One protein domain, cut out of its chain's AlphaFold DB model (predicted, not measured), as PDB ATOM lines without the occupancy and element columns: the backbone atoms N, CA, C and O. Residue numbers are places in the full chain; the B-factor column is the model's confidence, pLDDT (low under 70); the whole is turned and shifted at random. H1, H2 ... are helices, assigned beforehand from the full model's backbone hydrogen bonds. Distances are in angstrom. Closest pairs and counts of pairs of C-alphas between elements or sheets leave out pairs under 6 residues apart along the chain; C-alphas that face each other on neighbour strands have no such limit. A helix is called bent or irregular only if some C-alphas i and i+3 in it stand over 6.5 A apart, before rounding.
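This is residues 190 to 255 and 290 to 347 of the 544 residues of the protein "AI-2E family transporter" of Chloroflexi bacterium (UniProt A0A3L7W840). Two long helical prongs, residues 231 to 255 of H2 and residues 290 to 321 of H3, stick out from one small helical head, well separated from each other and with the cut between their far ends. The head is made of the bent helix H1, residues 215 to 230 of H2 and the arm H4a; from it residues 340 to 347 stick out as a short third arm, crosswise to H4a. The printed part has 124 residues with four named helices, H1, H2, H3 and H4 in chain order, and no named strand: the class is all helix. The whole is extended, with a radius of gyration of the C-alphas of 22.2 A and spans of 73 by 37 by 21 A.

Find C-alpha 190 at (80.490, 135.664, 24.923), where H1, residues 190 to 209, begins. By its hydrogen bonds it was assigned as one helix, but it is bent, with C-alphas 198 and 201 7.1 A apart; its arms are H1a, residues 190 to 198, and H1b, residues 201 to 209. Next comes H2, residues 215 to 255, 58.2 A long, with a kink of 26 degrees near residue 242; it is neither bent nor irregular, but only just: C-alphas 240 and 243 are 6.4 A apart. Past the cut, C-alpha 290 at (79.722, 147.838, -20.833) begins H3, residues 290 to 322, 45.1 A long. It has a kink of 45 degrees near residue 316 and is only just irregular, C-alphas 313 and 316 being 6.6 A apart. H4, residues 324 to 346, was also assigned as one helix by its hydrogen bonds but is bent, with C-alphas 334 and 337 8.3 A apart; its arms are H4a, residues 324 to 334, and H4b, residues 337 to 346, ending at C-alpha 346 (73.833, 126.072, 44.561).

Look first at Gly 192 and Val 325, the closest C-alphas of H1a and H4a at 5.2 A; these arms touch at a steep tilt of 43 degrees, the same way. H1b and H2 form a helical hairpin at 43 degrees; H2 touches H1b with residues 218 to 226 alone, closest at the C-alphas of Thr 206 and Ala 222, 5.5 A. H2 touches H4a with residues 216 to 224 alone, at a shallow tilt of 34.8 degrees, only just short of steep; the closest C-alphas, of Gly 220 and Lys 334, are 5.5 A apart. H2 and H3 are apart, and H3 and H4a meet only through their link. H4b touches no helix and is about perpendicular to H4a, at 85 degrees. Each O i to N i+4 pair is within hydrogen-bond range in H1a, H1b, H4a and H4b, against 35 of 37 in H2 and 27 of 29 in H3.

The two C-alphas farthest apart, of Lys 213 and Phe 290, are 75.2 A apart. Residues 256 to 289 are not printed, and C-alphas 255 and 290 stand 23.1 A apart across this cut. The links H1 to H2 and H3 to H4 are tight. Mean pLDDT of the printed part is 81.3; look for values under 70 at residue 255 and residues 290 to 318.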
ATOM      1  N   ALA A 190      79.726 136.707  25.606       84.50
ATOM      2  CA  ALA A 190      80.490 135.664  24.923       84.50
ATOM      3  C   ALA A 190      81.832 136.205  24.407       84.50
ATOM      4  O   ALA A 190      82.874 135.602  24.657       84.50
ATOM      5  N   VAL A 191      81.831 137.388  23.779       83.38
ATOM      6  CA  VAL A 191      83.067 138.081  23.372       83.38
ATOM      7  C   VAL A 191      83.949 138.367  24.587       83.38
ATOM      8  O   VAL A 191      85.144 138.087  24.569       83.38
ATOM      9  N   GLY A 192      83.364 138.858  25.679       89.44
ATOM     10  CA  GLY A 192      84.092 139.071  26.923       89.44
ATOM     11  C   GLY A 192      84.615 137.781  27.554       89.44
ATOM     12  O   GLY A 192      85.716 137.774  28.088       89.44
ATOM     13  N   ALA A 193      83.904 136.660  27.444       88.75
ATOM     14  CA  ALA A 193      84.430 135.369  27.871       88.75
ATOM     15  C   ALA A 193      85.666 134.989  27.043       88.75
ATOM     16  O   ALA A 193      86.686 134.625  27.624       88.75
ATOM     17  N   VAL A 194      85.625 135.167  25.716       87.50
ATOM     18  CA  VAL A 194      86.775 134.914  24.832       87.50
ATOM     19  C   VAL A 194      87.978 135.779  25.224       87.50
ATOM     20  O   VAL A 194      89.067 135.257  25.470       87.50
ATOM     21  N   VAL A 195      87.780 137.093  25.366       88.88
ATOM     22  CA  VAL A 195      88.830 138.028  25.811       88.88
ATOM     23  C   VAL A 195      89.334 137.664  27.210       88.88
ATOM     24  O   VAL A 195      90.533 137.698  27.479       88.88
ATOM     25  N   GLY A 196      88.441 137.268  28.110       92.75
ATOM     26  CA  GLY A 196      88.799 136.863  29.459       92.75
ATOM     27  C   GLY A 196      89.667 135.606  29.490       92.75
ATOM     28  O   GLY A 196      90.699 135.604  30.158       92.75
ATOM     29  N   TYR A 197      89.315 134.567  28.730       90.62
ATOM     30  CA  TYR A 197      90.141 133.363  28.598       90.62
ATOM     31  C   TYR A 197      91.491 133.650  27.928       90.62
ATOM     32  O   TYR A 197      92.494 133.047  28.312       90.62
ATOM     33  N   ALA A 198      91.549 134.602  26.991       90.19
ATOM     34  CA  ALA A 198      92.808 135.062  26.405       90.19
ATOM     35  C   ALA A 198      93.736 135.720  27.443       90.19
ATOM     36  O   ALA A 198      94.941 135.464  27.458       90.19
ATOM     37  N   LEU A 199      93.177 136.548  28.333       92.75
ATOM     38  CA  LEU A 199      93.927 137.264  29.371       92.75
ATOM     39  C   LEU A 199      94.229 136.407  30.609       92.75
ATOM     40  O   LEU A 199      95.163 136.709  31.351       92.75
ATOM     41  N   LEU A 200      93.474 135.330  30.837       92.31
ATOM     42  CA  LEU A 200      93.605 134.450  31.999       92.31
ATOM     43  C   LEU A 200      95.050 133.997  32.303       92.31
ATOM     44  O   LEU A 200      95.475 134.197  33.441       92.31
ATOM     45  N   PRO A 201      95.847 133.456  31.354       90.56
ATOM     46  CA  PRO A 201      97.221 133.033  31.648       90.56
ATOM     47  C   PRO A 201      98.127 134.193  32.085       90.56
ATOM     48  O   PRO A 201      99.018 134.004  32.914       90.56
ATOM     49  N   LEU A 202      97.906 135.399  31.555       92.19
ATOM     50  CA  LEU A 202      98.658 136.596  31.942       92.19
ATOM     51  C   LEU A 202      98.291 137.026  33.363       92.19
ATOM     52  O   LEU A 202      99.173 137.342  34.165       92.19
ATOM     53  N   VAL A 203      97.001 136.968  33.704       93.88
ATOM     54  CA  VAL A 203      96.521 137.247  35.062       93.88
ATOM     55  C   VAL A 203      97.065 136.225  36.049       93.88
ATOM     56  O   VAL A 203      97.579 136.622  37.087       93.88
ATOM     57  N   GLU A 204      97.014 134.929  35.745       91.81
ATOM     58  CA  GLU A 204      97.524 133.884  36.643       91.81
ATOM     59  C   GLU A 204      99.023 134.021  36.909       91.81
ATOM     60  O   GLU A 204      99.446 133.942  38.064       91.81
ATOM     61  N   ARG A 205      99.818 134.319  35.873       93.38
ATOM     62  CA  ARG A 205     101.248 134.622  36.030       93.38
ATOM     63  C   ARG A 205     101.467 135.853  36.908       93.38
ATOM     64  O   ARG A 205     102.293 135.817  37.811       93.38
ATOM     65  N   THR A 206     100.692 136.914  36.696       92.75
ATOM     66  CA  THR A 206     100.791 138.151  37.489       92.75
ATOM     67  C   THR A 206     100.397 137.914  38.953       92.75
ATOM     68  O   THR A 206     101.084 138.376  39.862       92.75
ATOM     69  N   VAL A 207      99.340 137.132  39.206       93.06
ATOM     70  CA  VAL A 207      98.919 136.722  40.558       93.06
ATOM     71  C   VAL A 207     100.014 135.922  41.262       93.06
ATOM     72  O   VAL A 207     100.217 136.127  42.456       93.06
ATOM     73  N   ALA A 208     100.717 135.038  40.548       91.31
ATOM     74  CA  ALA A 208     101.787 134.218  41.116       91.31
ATOM     75  C   ALA A 208     103.023 135.035  41.541       91.31
ATOM     76  O   ALA A 208     103.718 134.640  42.473       91.31
ATOM     77  N   ILE A 209     103.285 136.174  40.889       93.25
ATOM     78  CA  ILE A 209     104.448 137.037  41.162       93.25
ATOM     79  C   ILE A 209     104.161 138.045  42.294       93.25
ATOM     80  O   ILE A 209     105.079 138.496  42.976       93.25
ATOM     81  N   LEU A 210     102.894 138.409  42.521       91.94
ATOM     82  CA  LEU A 210     102.504 139.451  43.478       91.94
ATOM     83  C   LEU A 210     102.575 138.981  44.951       91.94
ATOM     84  O   LEU A 210     101.814 138.092  45.349       91.94
ATOM     85  N   PRO A 211     103.369 139.643  45.819       88.44
ATOM     86  CA  PRO A 211     103.523 139.285  47.232       88.44
ATOM     87  C   PRO A 211     102.396 139.861  48.114       88.44
ATOM     88  O   PRO A 211     102.640 140.533  49.114       88.44
ATOM     89  N   ILE A 212     101.132 139.625  47.752       91.62
ATOM     90  CA  ILE A 212      99.958 140.123  48.492       91.62
ATOM     91  C   ILE A 212      99.267 138.952  49.204       91.62
ATOM     92  O   ILE A 212      98.912 137.957  48.574       91.62
ATOM     93  N   LYS A 213      99.047 139.074  50.522       86.94
ATOM     94  CA  LYS A 213      98.438 138.008  51.347       86.94
ATOM     95  C   LYS A 213      96.941 137.813  51.086       86.94
ATOM     96  O   LYS A 213      96.466 136.683  51.100       86.94
ATOM     97  N   ASN A 214      96.190 138.895  50.867       89.88
ATOM     98  CA  ASN A 214      94.752 138.808  50.605       89.88
ATOM     99  C   ASN A 214      94.507 138.420  49.142       89.88
ATOM    100  O   ASN A 214      94.790 139.203  48.235       89.88
ATOM    101  N   GLU A 215      93.955 137.228  48.918       84.81
ATOM    102  CA  GLU A 215      93.755 136.685  47.575       84.81
ATOM    103  C   GLU A 215      92.805 137.530  46.712       84.81
ATOM    104  O   GLU A 215      93.075 137.717  45.523       84.81
ATOM    105  N   GLY A 216      91.745 138.097  47.298       85.19
ATOM    106  CA  GLY A 216      90.793 138.934  46.561       85.19
ATOM    107  C   GLY A 216      91.434 140.223  46.043       85.19
ATOM    108  O   GLY A 216      91.256 140.591  44.882       85.19
ATOM    109  N   VAL A 217      92.249 140.873  46.881       88.69
ATOM    110  CA  VAL A 217      92.991 142.090  46.509       88.69
ATOM    111  C   VAL A 217      94.110 141.758  45.526       88.69
ATOM    112  O   VAL A 217      94.250 142.438  44.513       88.69
ATOM    113  N   ARG A 218      94.862 140.675  45.768       92.38
ATOM    114  CA  ARG A 218      95.937 140.205  44.880       92.38
ATOM    115  C   ARG A 218      95.435 139.996  43.453       92.38
ATOM    116  O   ARG A 218      96.075 140.453  42.511       92.38
ATOM    117  N   ARG A 219      94.281 139.339  43.292       90.94
ATOM    118  CA  ARG A 219      93.653 139.119  41.980       90.94
ATOM    119  C   ARG A 219      93.161 140.413  41.354       90.94
ATOM    120  O   ARG A 219      93.447 140.639  40.186       90.94
ATOM    121  N   GLY A 220      92.475 141.271  42.112       92.75
ATOM    122  CA  GLY A 220      92.011 142.565  41.600       92.75
ATOM    123  C   GLY A 220      93.155 143.423  41.051       92.75
ATOM    124  O   GLY A 220      93.059 143.929  39.935       92.75
ATOM    125  N   VAL A 221      94.267 143.507  41.790       94.00
ATOM    126  CA  VAL A 221      95.481 144.221  41.361       94.00
ATOM    127  C   VAL A 221      96.114 143.561  40.135       94.00
ATOM    128  O   VAL A 221      96.486 144.263  39.200       94.00
ATOM    129  N   ALA A 222      96.197 142.227  40.095       94.62
ATOM    130  CA  ALA A 222      96.739 141.512  38.942       94.62
ATOM    131  C   ALA A 222      95.931 141.768  37.660       94.62
ATOM    132  O   ALA A 222      96.514 142.056  36.619       94.62
ATOM    133  N   VAL A 223      94.596 141.704  37.736       94.56
ATOM    134  CA  VAL A 223      93.713 141.994  36.595       94.56
ATOM    135  C   VAL A 223      93.883 143.440  36.140       94.56
ATOM    136  O   VAL A 223      94.031 143.685  34.947       94.56
ATOM    137  N   PHE A 224      93.922 144.387  37.081       94.50
ATOM    138  CA  PHE A 224      94.130 145.798  36.767       94.50
ATOM    139  C   PHE A 224      95.482 146.045  36.079       94.50
ATOM    140  O   PHE A 224      95.543 146.742  35.071       94.50
ATOM    141  N   LEU A 225      96.561 145.424  36.565       94.69
ATOM    142  CA  LEU A 225      97.888 145.543  35.962       94.69
ATOM    143  C   LEU A 225      97.918 144.955  34.546       94.69
ATOM    144  O   LEU A 225      98.422 145.600  33.629       94.69
ATOM    145  N   VAL A 226      97.316 143.780  34.341       95.56
ATOM    146  CA  VAL A 226      97.172 143.180  33.004       95.56
ATOM    147  C   VAL A 226      96.347 144.080  32.083       95.56
ATOM    148  O   VAL A 226      96.694 144.220  30.916       95.56
ATOM    149  N   TYR A 227      95.304 144.743  32.583       93.12
ATOM    150  CA  TYR A 227      94.519 145.700  31.799       93.12
ATOM    151  C   TYR A 227      95.340 146.905  31.354       93.12
ATOM    152  O   TYR A 227      95.258 147.292  30.194       93.12
ATOM    153  N   ILE A 228      96.153 147.474  32.243       94.81
ATOM    154  CA  ILE A 228      97.027 148.595  31.889       94.81
ATOM    155  C   ILE A 228      98.076 148.161  30.861       94.81
ATOM    156  O   ILE A 228      98.284 148.864  29.878       94.81
ATOM    157  N   VAL A 229      98.700 146.994  31.040       95.06
ATOM    158  CA  VAL A 229      99.749 146.508  30.129       95.06
ATOM    159  C   VAL A 229      99.171 146.085  28.778       95.06
ATOM    160  O   VAL A 229      99.591 146.598  27.745       95.06
ATOM    161  N   CYS A 230      98.198 145.173  28.757       93.19
ATOM    162  CA  CYS A 230      97.613 144.668  27.515       93.19
ATOM    163  C   CYS A 230      96.729 145.716  26.843       93.19
ATOM    164  O   CYS A 230      96.862 145.938  25.645       93.19
ATOM    165  N   GLY A 231      95.860 146.390  27.599       91.25
ATOM    166  CA  GLY A 231      95.037 147.479  27.074       91.25
ATOM    167  C   GLY A 231      95.895 148.639  26.579       91.25
ATOM    168  O   GLY A 231      95.659 149.136  25.484       91.25
ATOM    169  N   GLY A 232      96.951 149.000  27.315       92.44
ATOM    170  CA  GLY A 232      97.941 149.980  26.870       92.44
ATOM    171  C   GLY A 232      98.658 149.559  25.587       92.44
ATOM    172  O   GLY A 232      98.789 150.376  24.684       92.44
ATOM    173  N   ALA A 233      99.051 148.287  25.455       92.31
ATOM    174  CA  ALA A 233      99.652 147.762  24.229       92.31
ATOM    175  C   ALA A 233      98.688 147.809  23.031       92.31
ATOM    176  O   ALA A 233      99.104 148.190  21.939       92.31
ATOM    177  N   VAL A 234      97.402 147.486  23.226       89.75
ATOM    178  CA  VAL A 234      96.379 147.620  22.173       89.75
ATOM    179  C   VAL A 234      96.176 149.085  21.792       89.75
ATOM    180  O   VAL A 234      96.194 149.406  20.608       89.75
ATOM    181  N   VAL A 235      96.025 149.983  22.771       91.25
ATOM    182  CA  VAL A 235      95.858 151.425  22.523       91.25
ATOM    183  C   VAL A 235      97.076 151.997  21.802       91.25
ATOM    184  O   VAL A 235      96.908 152.727  20.830       91.25
ATOM    185  N   LEU A 236      98.291 151.633  22.217       92.19
ATOM    186  CA  LEU A 236      99.533 152.038  21.558       92.19
ATOM    187  C   LEU A 236      99.613 151.493  20.128       92.19
ATOM    188  O   LEU A 236      99.936 152.238  19.207       92.19
ATOM    189  N   GLY A 237      99.280 150.215  19.932       88.06
ATOM    190  CA  GLY A 237      99.231 149.587  18.615       88.06
ATOM    191  C   GLY A 237      98.251 150.296  17.682       88.06
ATOM    192  O   GLY A 237      98.622 150.636  16.565       88.06
ATOM    193  N   LEU A 238      97.038 150.598  18.152       86.31
ATOM    194  CA  LEU A 238      96.047 151.370  17.396       86.31
ATOM    195  C   LEU A 238      96.514 152.804  17.132       86.31
ATOM    196  O   LEU A 238      96.344 153.297  16.024       86.31
ATOM    197  N   TRP A 239      97.131 153.466  18.109       90.00
ATOM    198  CA  TRP A 239      97.650 154.824  17.948       90.00
ATOM    199  C   TRP A 239      98.765 154.906  16.899       90.00
ATOM    200  O   TRP A 239      98.832 155.885  16.162       90.00
ATOM    201  N   LEU A 240      99.597 153.867  16.783       88.19
ATOM    202  CA  LEU A 240     100.611 153.750  15.730       88.19
ATOM    203  C   LEU A 240     100.003 153.336  14.382       88.19
ATOM    204  O   LEU A 240     100.403 153.845  13.339       88.19
ATOM    205  N   LEU A 241      99.034 152.419  14.392       83.19
ATOM    206  CA  LEU A 241      98.457 151.822  13.190       83.19
ATOM    207  C   LEU A 241      97.456 152.746  12.483       83.19
ATOM    208  O   LEU A 241      97.529 152.898  11.268       83.19
ATOM    209  N   ILE A 242      96.530 153.373  13.216       83.06
ATOM    210  CA  ILE A 242      95.474 154.234  12.658       83.06
ATOM    211  C   ILE A 242      96.029 155.335  11.741       83.06
ATOM    212  O   ILE A 242      95.507 155.450  10.633       83.06
ATOM    213  N   PRO A 243      97.058 156.128  12.106       81.75
ATOM    214  CA  PRO A 243      97.571 157.163  11.209       81.75
ATOM    215  C   PRO A 243      98.215 156.573   9.950       81.75
ATOM    216  O   PRO A 243      98.040 157.131   8.869       81.75
ATOM    217  N   ILE A 244      98.898 155.426  10.059       80.44
ATOM    218  CA  ILE A 244      99.473 154.717   8.906       80.44
ATOM    219  C   ILE A 244      98.356 154.281   7.954       80.44
ATOM    220  O   ILE A 244      98.446 154.510   6.751       80.44
ATOM    221  N   LEU A 245      97.282 153.693   8.488       73.56
ATOM    222  CA  LEU A 245      96.126 153.294   7.689       73.56
ATOM    223  C   LEU A 245      95.413 154.500   7.083       73.56
ATOM    224  O   LEU A 245      95.065 154.458   5.910       73.56
ATOM    225  N   ALA A 246      95.218 155.576   7.844       73.38
ATOM    226  CA  ALA A 246      94.550 156.783   7.371       73.38
ATOM    227  C   ALA A 246      95.316 157.439   6.212       73.38
ATOM    228  O   ALA A 246      94.705 157.809   5.212       73.38
ATOM    229  N   ASP A 247      96.646 157.522   6.306       78.62
ATOM    230  CA  ASP A 247      97.499 158.026   5.227       78.62
ATOM    231  C   ASP A 247      97.469 157.100   4.000       78.62
ATOM    232  O   ASP A 247      97.297 157.562   2.871       78.62
ATOM    233  N   GLN A 248      97.558 155.781   4.201       75.25
ATOM    234  CA  GLN A 248      97.506 154.804   3.108       75.25
ATOM    235  C   GLN A 248      96.145 154.793   2.396       75.25
ATOM    236  O   GLN A 248      96.097 154.763   1.167       75.25
ATOM    237  N   VAL A 249      95.040 154.858   3.145       72.69
ATOM    238  CA  VAL A 249      93.681 154.951   2.594       72.69
ATOM    239  C   VAL A 249      93.486 156.296   1.897       72.69
ATOM    240  O   VAL A 249      92.951 156.330   0.795       72.69
ATOM    241  N   GLY A 250      93.965 157.397   2.484       71.88
ATOM    242  CA  GLY A 250      93.905 158.724   1.871       71.88
ATOM    243  C   GLY A 250      94.639 158.780   0.530       71.88
ATOM    244  O   GLY A 250      94.081 159.258  -0.457       71.88
ATOM    245  N   LYS A 251      95.849 158.212   0.459       75.69
ATOM    246  CA  LYS A 251      96.618 158.074  -0.790       75.69
ATOM    247  C   LYS A 251      95.898 157.206  -1.818       75.69
ATOM    248  O   LYS A 251      95.876 157.563  -2.991       75.69
ATOM    249  N   PHE A 252      95.281 156.106  -1.388       70.44
ATOM    250  CA  PHE A 252      94.492 155.249  -2.271       70.44
ATOM    251  C   PHE A 252      93.274 155.987  -2.839       70.44
ATOM    252  O   PHE A 252      93.081 155.984  -4.049       70.44
ATOM    253  N   ILE A 253      92.498 156.676  -1.997       70.50
ATOM    254  CA  ILE A 253      91.335 157.469  -2.426       70.50
ATOM    255  C   ILE A 253      91.765 158.589  -3.381       70.50
ATOM    256  O   ILE A 253      91.096 158.817  -4.382       70.50
ATOM    257  N   ALA A 254      92.891 159.257  -3.113       74.75
ATOM    258  CA  ALA A 254      93.418 160.303  -3.989       74.75
ATOM    259  C   ALA A 254      93.908 159.760  -5.345       74.75
ATOM    260  O   ALA A 254      93.752 160.431  -6.362       74.75
ATOM    261  N   ALA A 255      94.470 158.547  -5.377       69.50
ATOM    262  CA  ALA A 255      94.909 157.880  -6.605       69.50
ATOM    263  C   ALA A 255      93.757 157.190  -7.364       69.50
ATOM    264  O   ALA A 255      93.865 156.948  -8.569       69.50
ATOM    265  N   PHE A 290      78.599 147.173 -21.494       60.72
ATOM    266  CA  PHE A 290      79.722 147.838 -20.833       60.72
ATOM    267  C   PHE A 290      79.292 149.036 -19.986       60.72
ATOM    268  O   PHE A 290      79.801 149.186 -18.876       60.72
ATOM    269  N   ARG A 291      78.315 149.840 -20.432       65.81
ATOM    270  CA  ARG A 291      77.698 150.872 -19.579       65.81
ATOM    271  C   ARG A 291      77.009 150.257 -18.371       65.81
ATOM    272  O   ARG A 291      77.245 150.702 -17.255       65.81
ATOM    273  N   ASN A 292      76.256 149.177 -18.567       68.75
ATOM    274  CA  ASN A 292      75.603 148.476 -17.465       68.75
ATOM    275  C   ASN A 292      76.616 147.860 -16.485       68.75
ATOM    276  O   ASN A 292      76.362 147.862 -15.283       68.75
ATOM    277  N   LEU A 293      77.767 147.367 -16.961       65.12
ATOM    278  CA  LEU A 293      78.882 146.915 -16.115       65.12
ATOM    279  C   LEU A 293      79.526 148.073 -15.343       65.12
ATOM    280  O   LEU A 293      79.755 147.947 -14.144       65.12
ATOM    281  N   GLY A 294      79.782 149.208 -15.996       62.69
ATOM    282  CA  GLY A 294      80.307 150.411 -15.346       62.69
ATOM    283  C   GLY A 294      79.370 150.941 -14.258       62.69
ATOM    284  O   GLY A 294      79.814 151.205 -13.141       62.69
ATOM    285  N   ASP A 295      78.069 150.996 -14.543       69.12
ATOM    286  CA  ASP A 295      77.043 151.439 -13.596       69.12
ATOM    287  C   ASP A 295      76.838 150.437 -12.454       69.12
ATOM    288  O   ASP A 295      76.699 150.845 -11.303       69.12
ATOM    289  N   THR A 296      76.880 149.123 -12.713       66.31
ATOM    290  CA  THR A 296      76.788 148.110 -11.643       66.31
ATOM    291  C   THR A 296      78.032 148.073 -10.764       66.31
ATOM    292  O   THR A 296      77.895 147.944  -9.547       66.31
ATOM    293  N   VAL A 297      79.231 148.241 -11.325       61.69
ATOM    294  CA  VAL A 297      80.475 148.364 -10.546       61.69
ATOM    295  C   VAL A 297      80.472 149.666  -9.743       61.69
ATOM    296  O   VAL A 297      80.747 149.641  -8.545       61.69
ATOM    297  N   GLY A 298      80.082 150.792 -10.349       64.38
ATOM    298  CA  GLY A 298      79.945 152.079  -9.663       64.38
ATOM    299  C   GLY A 298      78.909 152.041  -8.533       64.38
ATOM    300  O   GLY A 298      79.179 152.509  -7.423       64.38
ATOM    301  N   ALA A 299      77.754 151.414  -8.767       66.75
ATOM    302  CA  ALA A 299      76.718 151.194  -7.760       66.75
ATOM    303  C   ALA A 299      77.183 150.238  -6.648       66.75
ATOM    304  O   ALA A 299      76.930 150.492  -5.472       66.75
ATOM    305  N   ALA A 300      77.909 149.166  -6.975       57.72
ATOM    306  CA  ALA A 300      78.457 148.237  -5.987       57.72
ATOM    307  C   ALA A 300      79.522 148.903  -5.102       57.72
ATOM    308  O   ALA A 300      79.520 148.705  -3.886       57.72
ATOM    309  N   VAL A 301      80.390 149.734  -5.685       62.09
ATOM    310  CA  VAL A 301      81.408 150.502  -4.954       62.09
ATOM    311  C   VAL A 301      80.749 151.541  -4.051       62.09
ATOM    312  O   VAL A 301      81.032 151.568  -2.855       62.09
ATOM    313  N   THR A 302      79.820 152.349  -4.567       61.09
ATOM    314  CA  THR A 302      79.114 153.371  -3.768       61.09
ATOM    315  C   THR A 302      78.270 152.756  -2.654       61.09
ATOM    316  O   THR A 302      78.336 153.231  -1.522       61.09
ATOM    317  N   THR A 303      77.573 151.647  -2.915       66.88
ATOM    318  CA  THR A 303      76.824 150.899  -1.888       66.88
ATOM    319  C   THR A 303      77.759 150.309  -0.831       66.88
ATOM    320  O   THR A 303      77.443 150.326   0.357       66.88
ATOM    321  N   SER A 304      78.936 149.812  -1.225       54.41
ATOM    322  CA  SER A 304      79.940 149.292  -0.284       54.41
ATOM    323  C   SER A 304      80.537 150.403   0.583       54.41
ATOM    324  O   SER A 304      80.704 150.219   1.789       54.41
ATOM    325  N   VAL A 305      80.795 151.580   0.003       62.19
ATOM    326  CA  VAL A 305      81.243 152.772   0.735       62.19
ATOM    327  C   VAL A 305      80.153 153.259   1.690       62.19
ATOM    328  O   VAL A 305      80.441 153.471   2.864       62.19
ATOM    329  N   GLN A 306      78.895 153.358   1.248       58.88
ATOM    330  CA  GLN A 306      77.769 153.739   2.107       58.88
ATOM    331  C   GLN A 306      77.573 152.765   3.267       58.88
ATOM    332  O   GLN A 306      77.484 153.208   4.406       58.88
ATOM    333  N   ARG A 307      77.606 151.451   3.023       59.94
ATOM    334  CA  ARG A 307      77.528 150.444   4.096       59.94
ATOM    335  C   ARG A 307      78.712 150.515   5.057       59.94
ATOM    336  O   ARG A 307      78.544 150.286   6.251       59.94
ATOM    337  N   SER A 308      79.899 150.863   4.562       54.12
ATOM    338  CA  SER A 308      81.073 151.096   5.410       54.12
ATOM    339  C   SER A 308      80.892 152.345   6.282       54.12
ATOM    340  O   SER A 308      81.221 152.325   7.464       54.12
ATOM    341  N   VAL A 309      80.299 153.415   5.744       56.50
ATOM    342  CA  VAL A 309      79.959 154.636   6.494       56.50
ATOM    343  C   VAL A 309      78.823 154.390   7.497       56.50
ATOM    344  O   VAL A 309      78.880 154.886   8.620       56.50
ATOM    345  N   GLU A 310      77.816 153.591   7.153       57.91
ATOM    346  CA  GLU A 310      76.749 153.151   8.067       57.91
ATOM    347  C   GLU A 310      77.292 152.278   9.203       57.91
ATOM    348  O   GLU A 310      76.891 152.438  10.354       57.91
ATOM    349  N   PHE A 311      78.266 151.411   8.919       52.94
ATOM    350  CA  PHE A 311      78.984 150.653   9.941       52.94
ATOM    351  C   PHE A 311      79.735 151.587  10.901       52.94
ATOM    352  O   PHE A 311      79.629 151.440  12.118       52.94
ATOM    353  N   VAL A 312      80.422 152.607  10.370       53.62
ATOM    354  CA  VAL A 312      81.148 153.606  11.172       53.62
ATOM    355  C   VAL A 312      80.200 154.497  11.984       53.62
ATOM    356  O   VAL A 312      80.477 154.774  13.147       53.62
ATOM    357  N   THR A 313      79.060 154.919  11.439       51.56
ATOM    358  CA  THR A 313      78.087 155.766  12.160       51.56
ATOM    359  C   THR A 313      77.245 154.970  13.166       51.56
ATOM    360  O   THR A 313      76.959 155.466  14.256       51.56
ATOM    361  N   GLY A 314      76.957 153.693  12.883       56.59
ATOM    362  CA  GLY A 314      76.363 152.738  13.827       56.59
ATOM    363  C   GLY A 314      77.259 152.403  15.028       56.59
ATOM    364  O   GLY A 314      76.776 151.881  16.039       56.59
ATOM    365  N   THR A 315      78.546 152.763  14.966       57.62
ATOM    366  CA  THR A 315      79.541 152.522  16.021       57.62
ATOM    367  C   THR A 315      79.151 153.140  17.361       57.62
ATOM    368  O   THR A 315      79.515 152.588  18.390       57.62
ATOM    369  N   VAL A 316      78.375 154.230  17.411       59.38
ATOM    370  CA  VAL A 316      77.983 154.847  18.697       59.38
ATOM    371  C   VAL A 316      77.134 153.886  19.538       59.38
ATOM    372  O   VAL A 316      77.457 153.633  20.698       59.38
ATOM    373  N   SER A 317      76.100 153.280  18.947       62.81
ATOM    374  CA  SER A 317      75.262 152.280  19.628       62.81
ATOM    375  C   SER A 317      76.053 151.018  19.983       62.81
ATOM    376  O   SER A 317      75.835 150.422  21.039       62.81
ATOM    377  N   VAL A 318      77.014 150.637  19.135       67.19
ATOM    378  CA  VAL A 318      77.937 149.522  19.389       67.19
ATOM    379  C   VAL A 318      78.850 149.838  20.579       67.19
ATOM    380  O   VAL A 318      78.937 149.031  21.495       67.19
ATOM    381  N   ILE A 319      79.468 151.018  20.647       70.50
ATOM    382  CA  ILE A 319      80.352 151.418  21.753       70.50
ATOM    383  C   ILE A 319      79.614 151.322  23.087       70.50
ATOM    384  O   ILE A 319      80.128 150.700  24.015       70.50
ATOM    385  N   PHE A 320      78.396 151.868  23.185       71.06
ATOM    386  CA  PHE A 320      77.607 151.773  24.416       71.06
ATOM    387  C   PHE A 320      77.206 150.327  24.747       71.06
ATOM    388  O   PHE A 320      77.255 149.940  25.914       71.06
ATOM    389  N   GLY A 321      76.880 149.506  23.741       72.81
ATOM    390  CA  GLY A 321      76.572 148.086  23.930       72.81
ATOM    391  C   GLY A 321      77.771 147.247  24.394       72.81
ATOM    392  O   GLY A 321      77.621 146.351  25.225       72.81
ATOM    393  N   TYR A 322      78.975 147.558  23.907       82.12
ATOM    394  CA  TYR A 322      80.207 146.839  24.240       82.12
ATOM    395  C   TYR A 322      80.971 147.437  25.426       82.12
ATOM    396  O   TYR A 322      81.877 146.785  25.944       82.12
ATOM    397  N   LEU A 323      80.574 148.608  25.935       86.00
ATOM    398  CA  LEU A 323      81.148 149.200  27.146       86.00
ATOM    399  C   LEU A 323      81.036 148.257  28.354       86.00
ATOM    400  O   LEU A 323      81.885 148.284  29.237       86.00
ATOM    401  N   VAL A 324      80.027 147.379  28.372       87.50
ATOM    402  CA  VAL A 324      79.837 146.384  29.435       87.50
ATOM    403  C   VAL A 324      80.912 145.288  29.429       87.50
ATOM    404  O   VAL A 324      81.194 144.708  30.474       87.50
ATOM    405  N   VAL A 325      81.534 145.007  28.278       90.56
ATOM    406  CA  VAL A 325      82.495 143.907  28.097       90.56
ATOM    407  C   VAL A 325      83.724 144.022  28.999       90.56
ATOM    408  O   VAL A 325      84.003 143.052  29.702       90.56
ATOM    409  N   PRO A 326      84.463 145.148  29.053       90.19
ATOM    410  CA  PRO A 326      85.608 145.271  29.955       90.19
ATOM    411  C   PRO A 326      85.213 145.131  31.432       90.19
ATOM    412  O   PRO A 326      85.939 144.501  32.196       90.19
ATOM    413  N   PHE A 327      84.045 145.634  31.848       91.81
ATOM    414  CA  PHE A 327      83.559 145.411  33.216       91.81
ATOM    415  C   PHE A 327      83.250 143.934  33.467       91.81
ATOM    416  O   PHE A 327      83.668 143.379  34.484       91.81
ATOM    417  N   TRP A 328      82.561 143.280  32.530       92.31
ATOM    418  CA  TRP A 328      82.264 141.853  32.599       92.31
ATOM    419  C   TRP A 328      83.539 141.013  32.718       92.31
ATOM    420  O   TRP A 328      83.661 140.216  33.646       92.31
ATOM    421  N   VAL A 329      84.516 141.237  31.839       93.75
ATOM    422  CA  VAL A 329      85.806 140.536  31.844       93.75
ATOM    423  C   VAL A 329      86.541 140.772  33.169       93.75
ATOM    424  O   VAL A 329      87.079 139.825  33.741       93.75
ATOM    425  N   PHE A 330      86.547 142.004  33.691       93.50
ATOM    426  CA  PHE A 330      87.195 142.329  34.962       93.50
ATOM    427  C   PHE A 330      86.621 141.502  36.120       93.50
ATOM    428  O   PHE A 330      87.374 140.851  36.850       93.50
ATOM    429  N   TYR A 331      85.295 141.491  36.277       92.00
ATOM    430  CA  TYR A 331      84.643 140.715  37.333       92.00
ATOM    431  C   TYR A 331      84.795 139.211  37.112       92.00
ATOM    432  O   TYR A 331      85.102 138.498  38.067       92.00
ATOM    433  N   MET A 332      84.674 138.742  35.866       91.94
ATOM    434  CA  MET A 332      84.881 137.340  35.507       91.94
ATOM    435  C   MET A 332      86.278 136.863  35.920       91.94
ATOM    436  O   MET A 332      86.404 135.814  36.543       91.94
ATOM    437  N   LEU A 333      87.330 137.638  35.641       91.81
ATOM    438  CA  LEU A 333      88.712 137.286  35.992       91.81
ATOM    439  C   LEU A 333      88.990 137.401  37.495       91.81
ATOM    440  O   LEU A 333      89.662 136.535  38.064       91.81
ATOM    441  N   LYS A 334      88.487 138.459  38.143       92.44
ATOM    442  CA  LYS A 334      88.694 138.705  39.576       92.44
ATOM    443  C   LYS A 334      88.000 137.647  40.433       92.44
ATOM    444  O   LYS A 334      88.623 137.092  41.337       92.44
ATOM    445  N   ASP A 335      86.729 137.372  40.142       90.69
ATOM    446  CA  ASP A 335      85.839 136.566  40.983       90.69
ATOM    447  C   ASP A 335      85.624 135.137  40.467       90.69
ATOM    448  O   ASP A 335      84.793 134.425  41.026       90.69
ATOM    449  N   ARG A 336      86.392 134.665  39.472       87.62
ATOM    450  CA  ARG A 336      86.203 133.340  38.841       87.62
ATOM    451  C   ARG A 336      85.970 132.193  39.830       87.62
ATOM    452  O   ARG A 336      85.003 131.454  39.692       87.62
ATOM    453  N   TYR A 337      86.810 132.067  40.861       85.50
ATOM    454  CA  TYR A 337      86.719 130.968  41.826       85.50
ATOM    455  C   TYR A 337      85.511 131.140  42.729       85.50
ATOM    456  O   TYR A 337      84.830 130.172  43.036       85.50
ATOM    457  N   ARG A 338      85.207 132.381  43.123       87.94
ATOM    458  CA  ARG A 338      84.022 132.683  43.921       87.94
ATOM    459  C   ARG A 338      82.749 132.373  43.137       87.94
ATOM    460  O   ARG A 338      81.830 131.801  43.709       87.94
ATOM    461  N   MET A 339      82.709 132.700  41.844       86.62
ATOM    462  CA  MET A 339      81.599 132.362  40.949       86.62
ATOM    463  C   MET A 339      81.472 130.844  40.771       86.62
ATOM    464  O   MET A 339      80.375 130.315  40.920       86.62
ATOM    465  N   GLN A 340      82.582 130.135  40.533       87.44
ATOM    466  CA  GLN A 340      82.598 128.670  40.429       87.44
ATOM    467  C   GLN A 340      82.141 127.998  41.734       87.44
ATOM    468  O   GLN A 340      81.292 127.112  41.701       87.44
ATOM    469  N   HIS A 341      82.640 128.437  42.893       88.38
ATOM    470  CA  HIS A 341      82.240 127.900  44.195       88.38
ATOM    471  C   HIS A 341      80.773 128.189  44.513       88.38
ATOM    472  O   HIS A 341      80.054 127.263  44.877       88.38
ATOM    473  N   ALA A 342      80.298 129.419  44.303       89.81
ATOM    474  CA  ALA A 342      78.890 129.763  44.501       89.81
ATOM    475  C   ALA A 342      77.969 128.931  43.591       89.81
ATOM    476  O   ALA A 342      76.915 128.465  44.025       89.81
ATOM    477  N   PHE A 343      78.387 128.688  42.344       88.88
ATOM    478  CA  PHE A 343      77.657 127.824  41.421       88.88
ATOM    479  C   PHE A 343      77.633 126.362  41.893       88.88
ATOM    480  O   PHE A 343      76.583 125.726  41.870       88.88
ATOM    481  N   LEU A 344      78.760 125.831  42.377       89.75
ATOM    482  CA  LEU A 344      78.839 124.476  42.934       89.75
ATOM    483  C   LEU A 344      78.017 124.322  44.225       89.75
ATOM    484  O   LEU A 344      77.415 123.273  44.452       89.75
ATOM    485  N   GLU A 345      77.964 125.351  45.069       90.25
ATOM    486  CA  GLU A 345      77.181 125.351  46.309       90.25
ATOM    487  C   GLU A 345      75.674 125.352  46.049       90.25
ATOM    488  O   GLU A 345      74.945 124.645  46.750       90.25
ATOM    489  N   ALA A 346      75.225 126.064  45.010       88.69
ATOM    490  CA  ALA A 346      73.833 126.072  44.561       88.69
ATOM    491  C   ALA A 346      73.365 124.710  44.013       88.69
ATOM    492  O   ALA A 346      72.163 124.442  43.950       88.69
ATOM    493  N   MET A 347      74.302 123.840  43.629       85.00
ATOM    494  CA  MET A 347      74.008 122.535  43.047       85.00
ATOM    495  C   MET A 347      73.890 121.435  44.115       85.00
ATOM    496  O   MET A 347      74.611 121.452  45.124       85.00
TER     497      MET A 347